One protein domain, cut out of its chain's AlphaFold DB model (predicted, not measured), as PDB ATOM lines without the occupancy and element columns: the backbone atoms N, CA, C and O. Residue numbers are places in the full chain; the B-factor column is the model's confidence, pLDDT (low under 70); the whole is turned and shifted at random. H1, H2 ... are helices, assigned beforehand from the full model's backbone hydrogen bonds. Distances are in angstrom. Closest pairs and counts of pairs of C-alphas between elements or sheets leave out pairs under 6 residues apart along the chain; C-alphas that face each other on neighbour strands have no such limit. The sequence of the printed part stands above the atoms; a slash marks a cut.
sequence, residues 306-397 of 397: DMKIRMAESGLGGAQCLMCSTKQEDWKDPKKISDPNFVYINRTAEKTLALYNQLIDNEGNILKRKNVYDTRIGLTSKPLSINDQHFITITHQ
ATOM      1  N   ASP A 306     -26.870  44.209 -12.813       88.62
ATOM      2  CA  ASP A 306     -27.518  42.929 -13.050       88.62
ATOM      3  C   ASP A 306     -28.134  42.366 -11.754       88.62
ATOM      4  O   ASP A 306     -27.962  42.894 -10.648       88.62
ATOM      5  N   MET A 307     -28.892  41.281 -11.891       86.38
ATOM      6  CA  MET A 307     -29.559  40.655 -10.751       86.38
ATOM      7  C   MET A 307     -28.557  40.141  -9.706       86.38
ATOM      8  O   MET A 307     -28.822  40.222  -8.507       86.38
ATOM      9  N   LYS A 308     -27.405  39.622 -10.139       87.56
ATOM     10  CA  LYS A 308     -26.406  39.003  -9.264       87.56
ATOM     11  C   LYS A 308     -25.756  40.037  -8.344       87.56
ATOM     12  O   LYS A 308     -25.686  39.816  -7.134       87.56
ATOM     13  N   ILE A 309     -25.354  41.178  -8.893       89.44
ATOM     14  CA  ILE A 309     -24.813  42.310  -8.143       89.44
ATOM     15  C   ILE A 309     -25.871  42.849  -7.182       89.44
ATOM     16  O   ILE A 309     -25.586  43.031  -5.999       89.44
ATOM     17  N   ARG A 310     -27.116  43.030  -7.644       88.75
ATOM     18  CA  ARG A 310     -28.214  43.498  -6.779       88.75
ATOM     19  C   ARG A 310     -28.467  42.554  -5.609       88.75
ATOM     20  O   ARG A 310     -28.644  43.016  -4.483       88.75
ATOM     21  N   MET A 311     -28.467  41.241  -5.838       88.94
ATOM     22  CA  MET A 311     -28.587  40.242  -4.769       88.94
ATOM     23  C   MET A 311     -27.454  40.375  -3.747       88.94
ATOM     24  O   MET A 311     -27.705  40.347  -2.542       88.94
ATOM     25  N   ALA A 312     -26.216  40.545  -4.219       89.31
ATOM     26  CA  ALA A 312     -25.050  40.697  -3.357       89.31
ATOM     27  C   ALA A 312     -25.098  41.996  -2.534       89.31
ATOM     28  O   ALA A 312     -24.846  41.972  -1.329       89.31
ATOM     29  N   GLU A 313     -25.465  43.118  -3.154       90.12
ATOM     30  CA  GLU A 313     -25.514  44.422  -2.490       90.12
ATOM     31  C   GLU A 313     -26.699  44.584  -1.540       90.12
ATOM     32  O   GLU A 313     -26.560  45.201  -0.490       90.12
ATOM     33  N   SER A 314     -27.860  44.028  -1.879       89.62
ATOM     34  CA  SER A 314     -29.033  44.046  -0.997       89.62
ATOM     35  C   SER A 314     -28.936  43.022   0.136       89.62
ATOM     36  O   SER A 314     -29.705  43.080   1.090       89.62
ATOM     37  N   GLY A 315     -28.015  42.060   0.038       89.50
ATOM     38  CA  GLY A 315     -27.929  40.925   0.953       89.50
ATOM     39  C   GLY A 315     -29.051  39.898   0.773       89.50
ATOM     40  O   GLY A 315     -29.175  38.982   1.588       89.50
ATOM     41  N   LEU A 316     -29.853  40.017  -0.289       90.00
ATOM     42  CA  LEU A 316     -31.026  39.192  -0.587       90.00
ATOM     43  C   LEU A 316     -30.696  37.983  -1.480       90.00
ATOM     44  O   LEU A 316     -31.480  37.608  -2.348       90.00
ATOM     45  N   GLY A 317     -29.540  37.347  -1.278       88.12
ATOM     46  CA  GLY A 317     -29.078  36.232  -2.115       88.12
ATOM     47  C   GLY A 317     -29.948  34.972  -2.055       88.12
ATOM     48  O   GLY A 317     -29.805  34.091  -2.896       88.12
ATOM     49  N   GLY A 318     -30.844  34.866  -1.071       87.81
ATOM     50  CA  GLY A 318     -31.825  33.787  -0.968       87.81
ATOM     51  C   GLY A 318     -33.247  34.207  -1.335       87.81
ATOM     52  O   GLY A 318     -34.159  33.407  -1.149       87.81
ATOM     53  N   ALA A 319     -33.472  35.451  -1.765       88.25
ATOM     54  CA  ALA A 319     -34.804  35.944  -2.089       88.25
ATOM     55  C   ALA A 319     -35.271  35.427  -3.444       88.25
ATOM     56  O   ALA A 319     -34.508  35.373  -4.403       88.25
ATOM     57  N   GLN A 320     -36.558  35.093  -3.526       86.88
ATOM     58  CA  GLN A 320     -37.167  34.714  -4.796       86.88
ATOM     59  C   GLN A 320     -37.379  35.948  -5.688       86.88
ATOM     60  O   GLN A 320     -37.106  35.883  -6.880       86.88
ATOM     61  N   CYS A 321     -37.764  37.095  -5.114       86.38
ATOM     62  CA  CYS A 321     -37.846  38.388  -5.803       86.38
ATOM     63  C   CYS A 321     -37.120  39.483  -5.015       86.38
ATOM     64  O   CYS A 321     -37.224  39.543  -3.791       86.38
ATOM     65  N   LEU A 322     -36.413  40.372  -5.721       86.31
ATOM     66  CA  LEU A 322     -35.716  41.518  -5.124       86.31
ATOM     67  C   LEU A 322     -36.598  42.751  -4.908       86.31
ATOM     68  O   LEU A 322     -36.187  43.666  -4.202       86.31
ATOM     69  N   MET A 323     -37.802  42.779  -5.479       85.50
ATOM     70  CA  MET A 323     -38.721  43.919  -5.370       85.50
ATOM     71  C   MET A 323     -39.867  43.676  -4.390       85.50
ATOM     72  O   MET A 323     -40.404  44.625  -3.819       85.50
ATOM     73  N   CYS A 324     -40.251  42.415  -4.182       85.88
ATOM     74  CA  CYS A 324     -41.369  42.070  -3.314       85.88
ATOM     75  C   CYS A 324     -41.116  40.814  -2.471       85.88
ATOM     76  O   CYS A 324     -40.171  40.052  -2.696       85.88
ATOM     77  N   SER A 325     -41.944  40.614  -1.451       84.25
ATOM     78  CA  SER A 325     -41.868  39.476  -0.527       84.25
ATOM     79  C   SER A 325     -42.643  38.232  -0.986       84.25
ATOM     80  O   SER A 325     -42.664  37.248  -0.249       84.25
ATOM     81  N   THR A 326     -43.287  38.260  -2.159       84.56
ATOM     82  CA  THR A 326     -44.088  37.128  -2.656       84.56
ATOM     83  C   THR A 326     -43.216  35.921  -2.992       84.56
ATOM     84  O   THR A 326     -42.020  36.056  -3.284       84.56
ATOM     85  N   LYS A 327     -43.812  34.726  -2.920       84.88
ATOM     86  CA  LYS A 327     -43.105  33.476  -3.181       84.88
ATOM     87  C   LYS A 327     -43.288  33.031  -4.627       84.88
ATOM     88  O   LYS A 327     -44.318  33.284  -5.242       84.88
ATOM     89  N   GLN A 328     -42.324  32.278  -5.146       86.56
ATOM     90  CA  GLN A 328     -42.378  31.715  -6.498       86.56
ATOM     91  C   GLN A 328     -43.605  30.810  -6.712       86.56
ATOM     92  O   GLN A 328     -44.126  30.723  -7.820       86.56
ATOM     93  N   GLU A 329     -44.077  30.143  -5.658       86.75
ATOM     94  CA  GLU A 329     -45.315  29.353  -5.682       86.75
ATOM     95  C   GLU A 329     -46.541  30.229  -5.948       86.75
ATOM     96  O   GLU A 329     -47.421  29.841  -6.713       86.75
ATOM     97  N   ASP A 330     -46.560  31.442  -5.393       85.75
ATOM     98  CA  ASP A 330     -47.658  32.383  -5.577       85.75
ATOM     99  C   ASP A 330     -47.720  32.918  -7.019       85.75
ATOM    100  O   ASP A 330     -48.794  33.256  -7.503       85.75
ATOM    101  N   TRP A 331     -46.591  32.955  -7.738       86.56
ATOM    102  CA  TRP A 331     -46.530  33.392  -9.145       86.56
ATOM    103  C   TRP A 331     -47.064  32.356 -10.129       86.56
ATOM    104  O   TRP A 331     -47.123  32.622 -11.326       86.56
ATOM    105  N   LYS A 332     -47.404  31.157  -9.654       87.62
ATOM    106  CA  LYS A 332     -48.044  30.124 -10.473       87.62
ATOM    107  C   LYS A 332     -49.565  30.166 -10.371       87.62
ATOM    108  O   LYS A 332     -50.217  29.453 -11.123       87.62
ATOM    109  N   ASP A 333     -50.121  30.965  -9.458       89.38
ATOM    110  CA  ASP A 333     -51.561  31.111  -9.266       89.38
ATOM    111  C   ASP A 333     -52.091  32.291 -10.105       89.38
ATOM    112  O   ASP A 333     -51.840  33.451  -9.760       89.38
ATOM    113  N   PRO A 334     -52.851  32.037 -11.189       88.25
ATOM    114  CA  PRO A 334     -53.374  33.096 -12.046       88.25
ATOM    115  C   PRO A 334     -54.275  34.082 -11.300       88.25
ATOM    116  O   PRO A 334     -54.295  35.259 -11.652       88.25
ATOM    117  N   LYS A 335     -54.994  33.630 -10.258       88.06
ATOM    118  CA  LYS A 335     -55.875  34.503  -9.469       88.06
ATOM    119  C   LYS A 335     -55.064  35.518  -8.682       88.06
ATOM    120  O   LYS A 335     -55.414  36.694  -8.671       88.06
ATOM    121  N   LYS A 336     -53.960  35.071  -8.076       85.31
ATOM    122  CA  LYS A 336     -53.029  35.962  -7.383       85.31
ATOM    123  C   LYS A 336     -52.395  36.940  -8.364       85.31
ATOM    124  O   LYS A 336     -52.463  38.134  -8.132       85.31
ATOM    125  N   ILE A 337     -51.875  36.472  -9.501       83.50
ATOM    126  CA  ILE A 337     -51.272  37.353 -10.522       83.50
ATOM    127  C   ILE A 337     -52.255  38.426 -11.014       83.50
ATOM    128  O   ILE A 337     -51.846  39.558 -11.257       83.50
ATOM    129  N   SER A 338     -53.538  38.082 -11.154       82.69
ATOM    130  CA  SER A 338     -54.577  39.019 -11.593       82.69
ATOM    131  C   SER A 338     -55.025  40.030 -10.531       82.69
ATOM    132  O   SER A 338     -55.713  40.989 -10.874       82.69
ATOM    133  N   ASP A 339     -54.666  39.833  -9.258       84.38
ATOM    134  CA  ASP A 339     -54.988  40.782  -8.195       84.38
ATOM    135  C   ASP A 339     -54.043  41.998  -8.282       84.38
ATOM    136  O   ASP A 339     -52.825  41.845  -8.138       84.38
ATOM    137  N   PRO A 340     -54.566  43.223  -8.483       78.81
ATOM    138  CA  PRO A 340     -53.746  44.432  -8.567       78.81
ATOM    139  C   PRO A 340     -52.929  44.710  -7.294       78.81
ATOM    140  O   PRO A 340     -51.959  45.464  -7.349       78.81
ATOM    141  N   ASN A 341     -53.275  44.093  -6.159       79.25
ATOM    142  CA  ASN A 341     -52.553  44.229  -4.894       79.25
ATOM    143  C   ASN A 341     -51.518  43.121  -4.652       79.25
ATOM    144  O   ASN A 341     -50.827  43.142  -3.633       79.25
ATOM    145  N   PHE A 342     -51.400  42.138  -5.543       73.94
ATOM    146  CA  PHE A 342     -50.562  40.968  -5.298       73.94
ATOM    147  C   PHE A 342     -49.068  41.228  -5.529       73.94
ATOM    148  O   PHE A 342     -48.236  40.796  -4.730       73.94
ATOM    149  N   VAL A 343     -48.705  41.971  -6.581       67.38
ATOM    150  CA  VAL A 343     -47.311  42.355  -6.859       67.38
ATOM    151  C   VAL A 343     -47.157  43.863  -6.722       67.38
ATOM    152  O   VAL A 343     -47.139  44.593  -7.707       67.38
ATOM    153  N   TYR A 344     -47.006  44.337  -5.486       77.00
ATOM    154  CA  TYR A 344     -46.533  45.697  -5.232       77.00
ATOM    155  C   TYR A 344     -45.060  45.670  -4.819       77.00
ATOM    156  O   TYR A 344     -44.602  44.770  -4.107       77.00
ATOM    157  N   ILE A 345     -44.300  46.656  -5.298       82.56
ATOM    158  CA  ILE A 345     -42.911  46.869  -4.888       82.56
ATOM    159  C   ILE A 345     -42.943  47.239  -3.403       82.56
ATOM    160  O   ILE A 345     -43.450  48.295  -3.029       82.56
ATOM    161  N   ASN A 346     -42.486  46.326  -2.546       84.94
ATOM    162  CA  ASN A 346     -42.663  46.435  -1.096       84.94
ATOM    163  C   ASN A 346     -41.383  46.259  -0.287       84.94
ATOM    164  O   ASN A 346     -41.375  46.586   0.907       84.94
ATOM    165  N   ARG A 347     -40.315  45.779  -0.927       86.31
ATOM    166  CA  ARG A 347     -38.968  45.873  -0.374       86.31
ATOM    167  C   ARG A 347     -38.531  47.333  -0.446       86.31
ATOM    168  O   ARG A 347     -39.142  48.115  -1.155       86.31
ATOM    169  N   THR A 348     -37.572  47.713   0.384       87.12
ATOM    170  CA  THR A 348     -36.763  48.936   0.260       87.12
ATOM    171  C   THR A 348     -35.424  48.662   0.918       87.12
ATOM    172  O   THR A 348     -35.287  47.687   1.674       87.12
ATOM    173  N   ALA A 349     -34.425  49.495   0.639       85.94
ATOM    174  CA  ALA A 349     -33.138  49.381   1.305       85.94
ATOM    175  C   ALA A 349     -33.283  49.525   2.833       85.94
ATOM    176  O   ALA A 349     -32.732  48.716   3.582       85.94
ATOM    177  N   GLU A 350     -34.115  50.459   3.302       88.44
ATOM    178  CA  GLU A 350     -34.384  50.679   4.727       88.44
ATOM    179  C   GLU A 350     -35.079  49.479   5.366       88.44
ATOM    180  O   GLU A 350     -34.652  49.012   6.420       88.44
ATOM    181  N   LYS A 351     -36.119  48.928   4.721       89.56
ATOM    182  CA  LYS A 351     -36.823  47.736   5.220       89.56
ATOM    183  C   LYS A 351     -35.902  46.522   5.285       89.56
ATOM    184  O   LYS A 351     -35.969  45.748   6.236       89.56
ATOM    185  N   THR A 352     -35.026  46.367   4.294       90.31
ATOM    186  CA  THR A 352     -34.063  45.260   4.242       90.31
ATOM    187  C   THR A 352     -33.012  45.391   5.345       90.31
ATOM    188  O   THR A 352     -32.692  44.408   6.012       90.31
ATOM    189  N   LEU A 353     -32.520  46.607   5.602       91.19
ATOM    190  CA  LEU A 353     -31.590  46.882   6.697       91.19
ATOM    191  C   LEU A 353     -32.246  46.719   8.077       91.19
ATOM    192  O   LEU A 353     -31.640  46.158   8.987       91.19
ATOM    193  N   ALA A 354     -33.493  47.165   8.236       92.00
ATOM    194  CA  ALA A 354     -34.262  46.955   9.459       92.00
ATOM    195  C   ALA A 354     -34.460  45.458   9.746       92.00
ATOM    196  O   ALA A 354     -34.211  45.015  10.866       92.00
ATOM    197  N   LEU A 355     -34.820  44.673   8.725       91.50
ATOM    198  CA  LEU A 355     -34.933  43.219   8.829       91.50
ATOM    199  C   LEU A 355     -33.591  42.571   9.198       91.50
ATOM    200  O   LEU A 355     -33.553  41.688  10.047       91.50
ATOM    201  N   TYR A 356     -32.483  43.034   8.612       92.81
ATOM    202  CA  TYR A 356     -31.144  42.578   8.993       92.81
ATOM    203  C   TYR A 356     -30.886  42.770  10.489       92.81
ATOM    204  O   TYR A 356     -30.557  41.809  11.177       92.81
ATOM    205  N   ASN A 357     -31.107  43.980  11.009       93.12
ATOM    206  CA  ASN A 357     -30.866  44.295  12.417       93.12
ATOM    207  C   ASN A 357     -31.743  43.476  13.382       93.12
ATOM    208  O   ASN A 357     -31.344  43.255  14.519       93.12
ATOM    209  N   GLN A 358     -32.915  43.011  12.940       92.88
ATOM    210  CA  GLN A 358     -33.787  42.130  13.727       92.88
ATOM    211  C   GLN A 358     -33.319  40.667  13.745       92.88
ATOM    212  O   GLN A 358     -33.688  39.920  14.647       92.88
ATOM    213  N   LEU A 359     -32.560  40.238  12.733       90.94
ATOM    214  CA  LEU A 359     -32.208  38.833  12.506       90.94
ATOM    215  C   LEU A 359     -30.774  38.472  12.895       90.94
ATOM    216  O   LEU A 359     -30.442  37.284  12.898       90.94
ATOM    217  N   ILE A 360     -29.922  39.465  13.148       92.81
ATOM    218  CA  ILE A 360     -28.540  39.218  13.549       92.81
ATOM    219  C   ILE A 360     -28.439  38.709  14.984       92.81
ATOM    220  O   ILE A 360     -29.174  39.136  15.871       92.81
ATOM    221  N   ASP A 361     -27.486  37.812  15.207       89.31
ATOM    222  CA  ASP A 361     -27.005  37.470  16.542       89.31
ATOM    223  C   ASP A 361     -25.978  38.496  17.063       89.31
ATOM    224  O   ASP A 361     -25.649  39.489  16.404       89.31
ATOM    225  N   ASN A 362     -25.451  38.248  18.266       88.00
ATOM    226  CA  ASN A 362     -24.450  39.101  18.917       88.00
ATOM    227  C   ASN A 362     -23.135  39.213  18.124       88.00
ATOM    228  O   ASN A 362     -22.347  40.125  18.368       88.00
ATOM    229  N   GLU A 363     -22.890  38.302  17.183       86.25
ATOM    230  CA  GLU A 363     -21.703  38.276  16.327       86.25
ATOM    231  C   GLU A 363     -21.972  38.924  14.957       86.25
ATOM    232  O   GLU A 363     -21.076  39.005  14.114       86.25
ATOM    233  N   GLY A 364     -23.193  39.420  14.725       84.19
ATOM    234  CA  GLY A 364     -23.602  40.041  13.471       84.19
ATOM    235  C   GLY A 364     -23.935  39.037  12.366       84.19
ATOM    236  O   GLY A 364     -24.013  39.426  11.200       84.19
ATOM    237  N   ASN A 365     -24.126  37.758  12.695       86.19
ATOM    238  CA  ASN A 365     -24.459  36.721  11.730       86.19
ATOM    239  C   ASN A 365     -25.972  36.505  11.648       86.19
ATOM    240  O   ASN A 365     -26.697  36.547  12.637       86.19
ATOM    241  N   ILE A 366     -26.460  36.222  10.438       86.12
ATOM    242  CA  ILE A 366     -27.843  35.781  10.239       86.12
ATOM    243  C   ILE A 366     -27.889  34.273  10.440       86.12
ATOM    244  O   ILE A 366     -27.213  33.523   9.730       86.12
ATOM    245  N   LEU A 367     -28.752  33.817  11.339       81.19
ATOM    246  CA  LEU A 367     -28.904  32.399  11.628       81.19
ATOM    247  C   LEU A 367     -29.426  31.622  10.398       81.19
ATOM    248  O   LEU A 367     -30.551  31.823   9.928       81.19
ATOM    249  N   LYS A 368     -28.613  30.709   9.847       79.44
ATOM    250  CA  LYS A 368     -28.962  29.906   8.657       79.44
ATOM    251  C   LYS A 368     -29.445  28.511   9.061       79.44
ATOM    252  O   LYS A 368     -28.645  27.601   9.233       79.44
ATOM    253  N   ARG A 369     -30.766  28.326   9.187       79.38
ATOM    254  CA  ARG A 369     -31.406  27.013   9.426       79.38
ATOM    255  C   ARG A 369     -32.298  26.596   8.247       79.38
ATOM    256  O   ARG A 369     -32.633  27.416   7.387       79.38
ATOM    257  N   LYS A 370     -32.683  25.316   8.184       74.38
ATOM    258  CA  LYS A 370     -33.749  24.860   7.271       74.38
ATOM    259  C   LYS A 370     -35.085  25.501   7.688       74.38
ATOM    260  O   LYS A 370     -35.297  25.739   8.872       74.38
ATOM    261  N   ASN A 371     -35.958  25.790   6.720       76.94
ATOM    262  CA  ASN A 371     -37.333  26.290   6.913       76.94
ATOM    263  C   ASN A 371     -37.500  27.675   7.572       76.94
ATOM    264  O   ASN A 371     -38.589  28.025   8.000       76.94
ATOM    265  N   VAL A 372     -36.459  28.506   7.602       81.62
ATOM    266  CA  VAL A 372     -36.538  29.905   8.083       81.62
ATOM    267  C   VAL A 372     -36.575  30.910   6.924       81.62
ATOM    268  O   VAL A 372     -35.953  31.967   6.989       81.62
ATOM    269  N   TYR A 373     -37.209  30.555   5.800       82.06
ATOM    270  CA  TYR A 373     -37.409  31.511   4.701       82.06
ATOM    271  C   TYR A 373     -38.409  32.589   5.114       82.06
ATOM    272  O   TYR A 373     -38.133  33.761   4.909       82.06
ATOM    273  N   ASP A 374     -39.509  32.210   5.762       83.50
ATOM    274  CA  ASP A 374     -40.592  33.136   6.114       83.50
ATOM    275  C   ASP A 374     -40.152  34.233   7.087       83.50
ATOM    276  O   ASP A 374     -40.644  35.353   7.018       83.50
ATOM    277  N   THR A 375     -39.168  33.942   7.939       83.62
ATOM    278  CA  THR A 375     -38.593  34.925   8.864       83.62
ATOM    279  C   THR A 375     -37.520  35.796   8.214       83.62
ATOM    280  O   THR A 375     -37.400  36.968   8.550       83.62
ATOM    281  N   ARG A 376     -36.730  35.248   7.282       86.25
ATOM    282  CA  ARG A 376     -35.604  35.965   6.651       86.25
ATOM    283  C   ARG A 376     -35.978  36.660   5.348       86.25
ATOM    284  O   ARG A 376     -35.245  37.527   4.889       86.25
ATOM    285  N   ILE A 377     -37.064  36.235   4.712       87.94
ATOM    286  CA  ILE A 377     -37.585  36.724   3.428       87.94
ATOM    287  C   ILE A 377     -36.476  36.799   2.352       87.94
ATOM    288  O   ILE A 377     -36.406  37.708   1.516       87.94
ATOM    289  N   GLY A 378     -35.568  35.817   2.389       87.88
ATOM    290  CA  GLY A 378     -34.432  35.704   1.475       87.88
ATOM    291  C   GLY A 378     -33.165  36.481   1.847       87.88
ATOM    292  O   GLY A 378     -32.199  36.435   1.088       87.88
ATOM    293  N   LEU A 379     -33.129  37.158   2.996       90.25
ATOM    294  CA  LEU A 379     -31.931  37.823   3.507       90.25
ATOM    295  C   LEU A 379     -30.874  36.798   3.958       90.25
ATOM    296  O   LEU A 379     -31.140  35.898   4.761       90.25
ATOM    297  N   THR A 380     -29.656  36.935   3.436       89.94
ATOM    298  CA  THR A 380     -28.541  35.994   3.646       89.94
ATOM    299  C   THR A 380     -27.260  36.638   4.161       89.94
ATOM    300  O   THR A 380     -26.381  35.917   4.646       89.94
ATOM    301  N   SER A 381     -27.141  37.961   4.051       89.94
ATOM    302  CA  SER A 381     -25.988  38.749   4.493       89.94
ATOM    303  C   SER A 381     -26.389  40.195   4.784       89.94
ATOM    304  O   SER A 381     -27.484  40.624   4.424       89.94
ATOM    305  N   LYS A 382     -25.484  40.953   5.410       91.06
ATOM    306  CA  LYS A 382     -25.642  42.397   5.594       91.06
ATOM    307  C   LYS A 382     -25.761  43.103   4.236       91.06
ATOM    308  O   LYS A 382     -24.886  42.865   3.392       91.06
ATOM    309  N   PRO A 383     -26.767  43.972   4.034       90.56
ATOM    310  CA  PRO A 383     -26.814  44.851   2.871       90.56
ATOM    311  C   PRO A 383     -25.558  45.733   2.806       90.56
ATOM    312  O   PRO A 383     -25.142  46.309   3.813       90.56
ATOM    313  N   LEU A 384     -24.939  45.814   1.630       88.31
ATOM    314  CA  LEU A 384     -23.779  46.661   1.346       88.31
ATOM    315  C   LEU A 384     -24.160  48.088   0.964       88.31
ATOM    316  O   LEU A 384     -23.333  48.979   1.108       88.31
ATOM    317  N   SER A 385     -25.362  48.274   0.424       81.50
ATOM    318  CA  SER A 385     -25.856  49.554  -0.079       81.50
ATOM    319  C   SER A 385     -27.157  49.904   0.624       81.50
ATOM    320  O   SER A 385     -28.006  49.032   0.821       81.50
ATOM    321  N   ILE A 386     -27.335  51.185   0.939       75.44
ATOM    322  CA  ILE A 386     -28.623  51.723   1.399       75.44
ATOM    323  C   ILE A 386     -29.369  52.480   0.294       75.44
ATOM    324  O   ILE A 386     -30.469  52.965   0.529       75.44
ATOM    325  N   ASN A 387     -28.800  52.577  -0.911       71.94
ATOM    326  CA  ASN A 387     -29.514  53.109  -2.071       71.94
ATOM    327  C   ASN A 387     -30.650  52.172  -2.483       71.94
ATOM    328  O   ASN A 387     -30.497  50.943  -2.438       71.94
ATOM    329  N   ASP A 388     -31.757  52.763  -2.931       67.62
ATOM    330  CA  ASP A 388     -32.935  52.006  -3.317       67.62
ATOM    331  C   ASP A 388     -32.649  51.085  -4.515       67.62
ATOM    332  O   ASP A 388     -32.049  51.481  -5.519       67.62
ATOM    333  N   GLN A 389     -33.046  49.819  -4.392       63.34
ATOM    334  CA  GLN A 389     -32.639  48.742  -5.304       63.34
ATOM    335  C   GLN A 389     -33.698  48.432  -6.375       63.34
ATOM    336  O   GLN A 389     -33.516  47.496  -7.154       63.34
ATOM    337  N   HIS A 390     -34.787  49.204  -6.456       60.28
ATOM    338  CA  HIS A 390     -35.958  48.907  -7.304       60.28
ATOM    339  C   HIS A 390     -35.843  49.286  -8.779       60.28
ATOM    340  O   HIS A 390     -36.839  49.315  -9.498       60.28
ATOM    341  N   PHE A 391     -34.645  49.559  -9.270       59.28
ATOM    342  CA  PHE A 391     -34.464  49.849 -10.683       59.28
ATOM    343  C   PHE A 391     -34.275  48.541 -11.454       59.28
ATOM    344  O   PHE A 391     -33.207  47.939 -11.413       59.28
ATOM    345  N   ILE A 392     -35.300  48.071 -12.162       53.62
ATOM    346  CA  ILE A 392     -35.140  46.916 -13.054       53.62
ATOM    347  C   ILE A 392     -34.395  47.381 -14.305       53.62
ATOM    348  O   ILE A 392     -34.890  48.231 -15.043       53.62
ATOM    349  N   THR A 393     -33.236  46.787 -14.580       49.84
ATOM    350  CA  THR A 393     -32.737  46.723 -15.956       49.84
ATOM    351  C   THR A 393     -33.220  45.405 -16.533       49.84
ATOM    352  O   THR A 393     -32.780  44.341 -16.104       49.84
ATOM    353  N   ILE A 394     -34.165  45.473 -17.468       42.84
ATOM    354  CA  ILE A 394     -34.527  44.321 -18.290       42.84
ATOM    355  C   ILE A 394     -33.362  44.143 -19.261       42.84
ATOM    356  O   ILE A 394     -33.239  44.887 -20.231       42.84
ATOM    357  N   THR A 395     -32.450  43.219 -18.967       38.75
ATOM    358  CA  THR A 395     -31.494  42.769 -19.975       38.75
ATOM    359  C   THR A 395     -32.259  41.874 -20.945       38.75
ATOM    360  O   THR A 395     -32.896  40.904 -20.534       38.75
ATOM    361  N   HIS A 396     -32.275  42.243 -22.226       31.22
ATOM    362  CA  HIS A 396     -32.789  41.365 -23.272       31.22
ATOM    363  C   HIS A 396     -31.995  40.050 -23.233       31.22
ATOM    364  O   HIS A 396     -30.764  40.086 -23.178       31.22
ATOM    365  N   GLN A 397     -32.719  38.928 -23.179       29.03
ATOM    366  CA  GLN A 397     -32.172  37.584 -23.380       29.03
ATOM    367  C   GLN A 397     -31.790  37.372 -24.840       29.03
ATOM    368  O   GLN A 397     -32.538  37.882 -25.709       29.03
TER     369      GLN A 397
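What this domain is: This is residues 306 to 397 of the 397 residues of the protein "Hypothetical protein" of Rotaria sp. Silwood1 (UniProt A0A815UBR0). What appears first? There is little regular structure: long loops wind between four short, scattered helices, and residues 332 to 341, with H2, stick out. What is it made of? The 92 printed residues include H1, H2, H3 and H4 in that order and no named strand; the class is all helix, with 28 residues in named elements. It is compact, radius of gyration 13.9 A, spanning 43 by 28 by 23 A.

How they stand to each other: Which helices come close? H1, residues 307 to 314, and H3, residues 349 to 359, are close but not clearly touching; their closest C-alphas, of Ser 314 and Ala 349, are 7.1 A apart. H3 and H4, residues 373 to 376, are likewise close but not clearly touching; their closest C-alphas, Leu 359 and Arg 376, are 7.4 A apart. What of H2, residues 334 to 338? It is apart from H1, H3 and H4. Are the backbones helical? Every O i to N i+4 pair in H1, H2 and H3 is within hydrogen-bond range; H4 is too short for one.

Where its parts are: Where does H1 begin? C-alpha 307 is at (-29.559, 40.655, -10.751). How long is H3? It measures 15.4 A from first to last C-alpha.

The domain as a whole: Any cut? The printed part has no cut. Where is confidence low? Residue 343 and residues 388 to 397 are under 70.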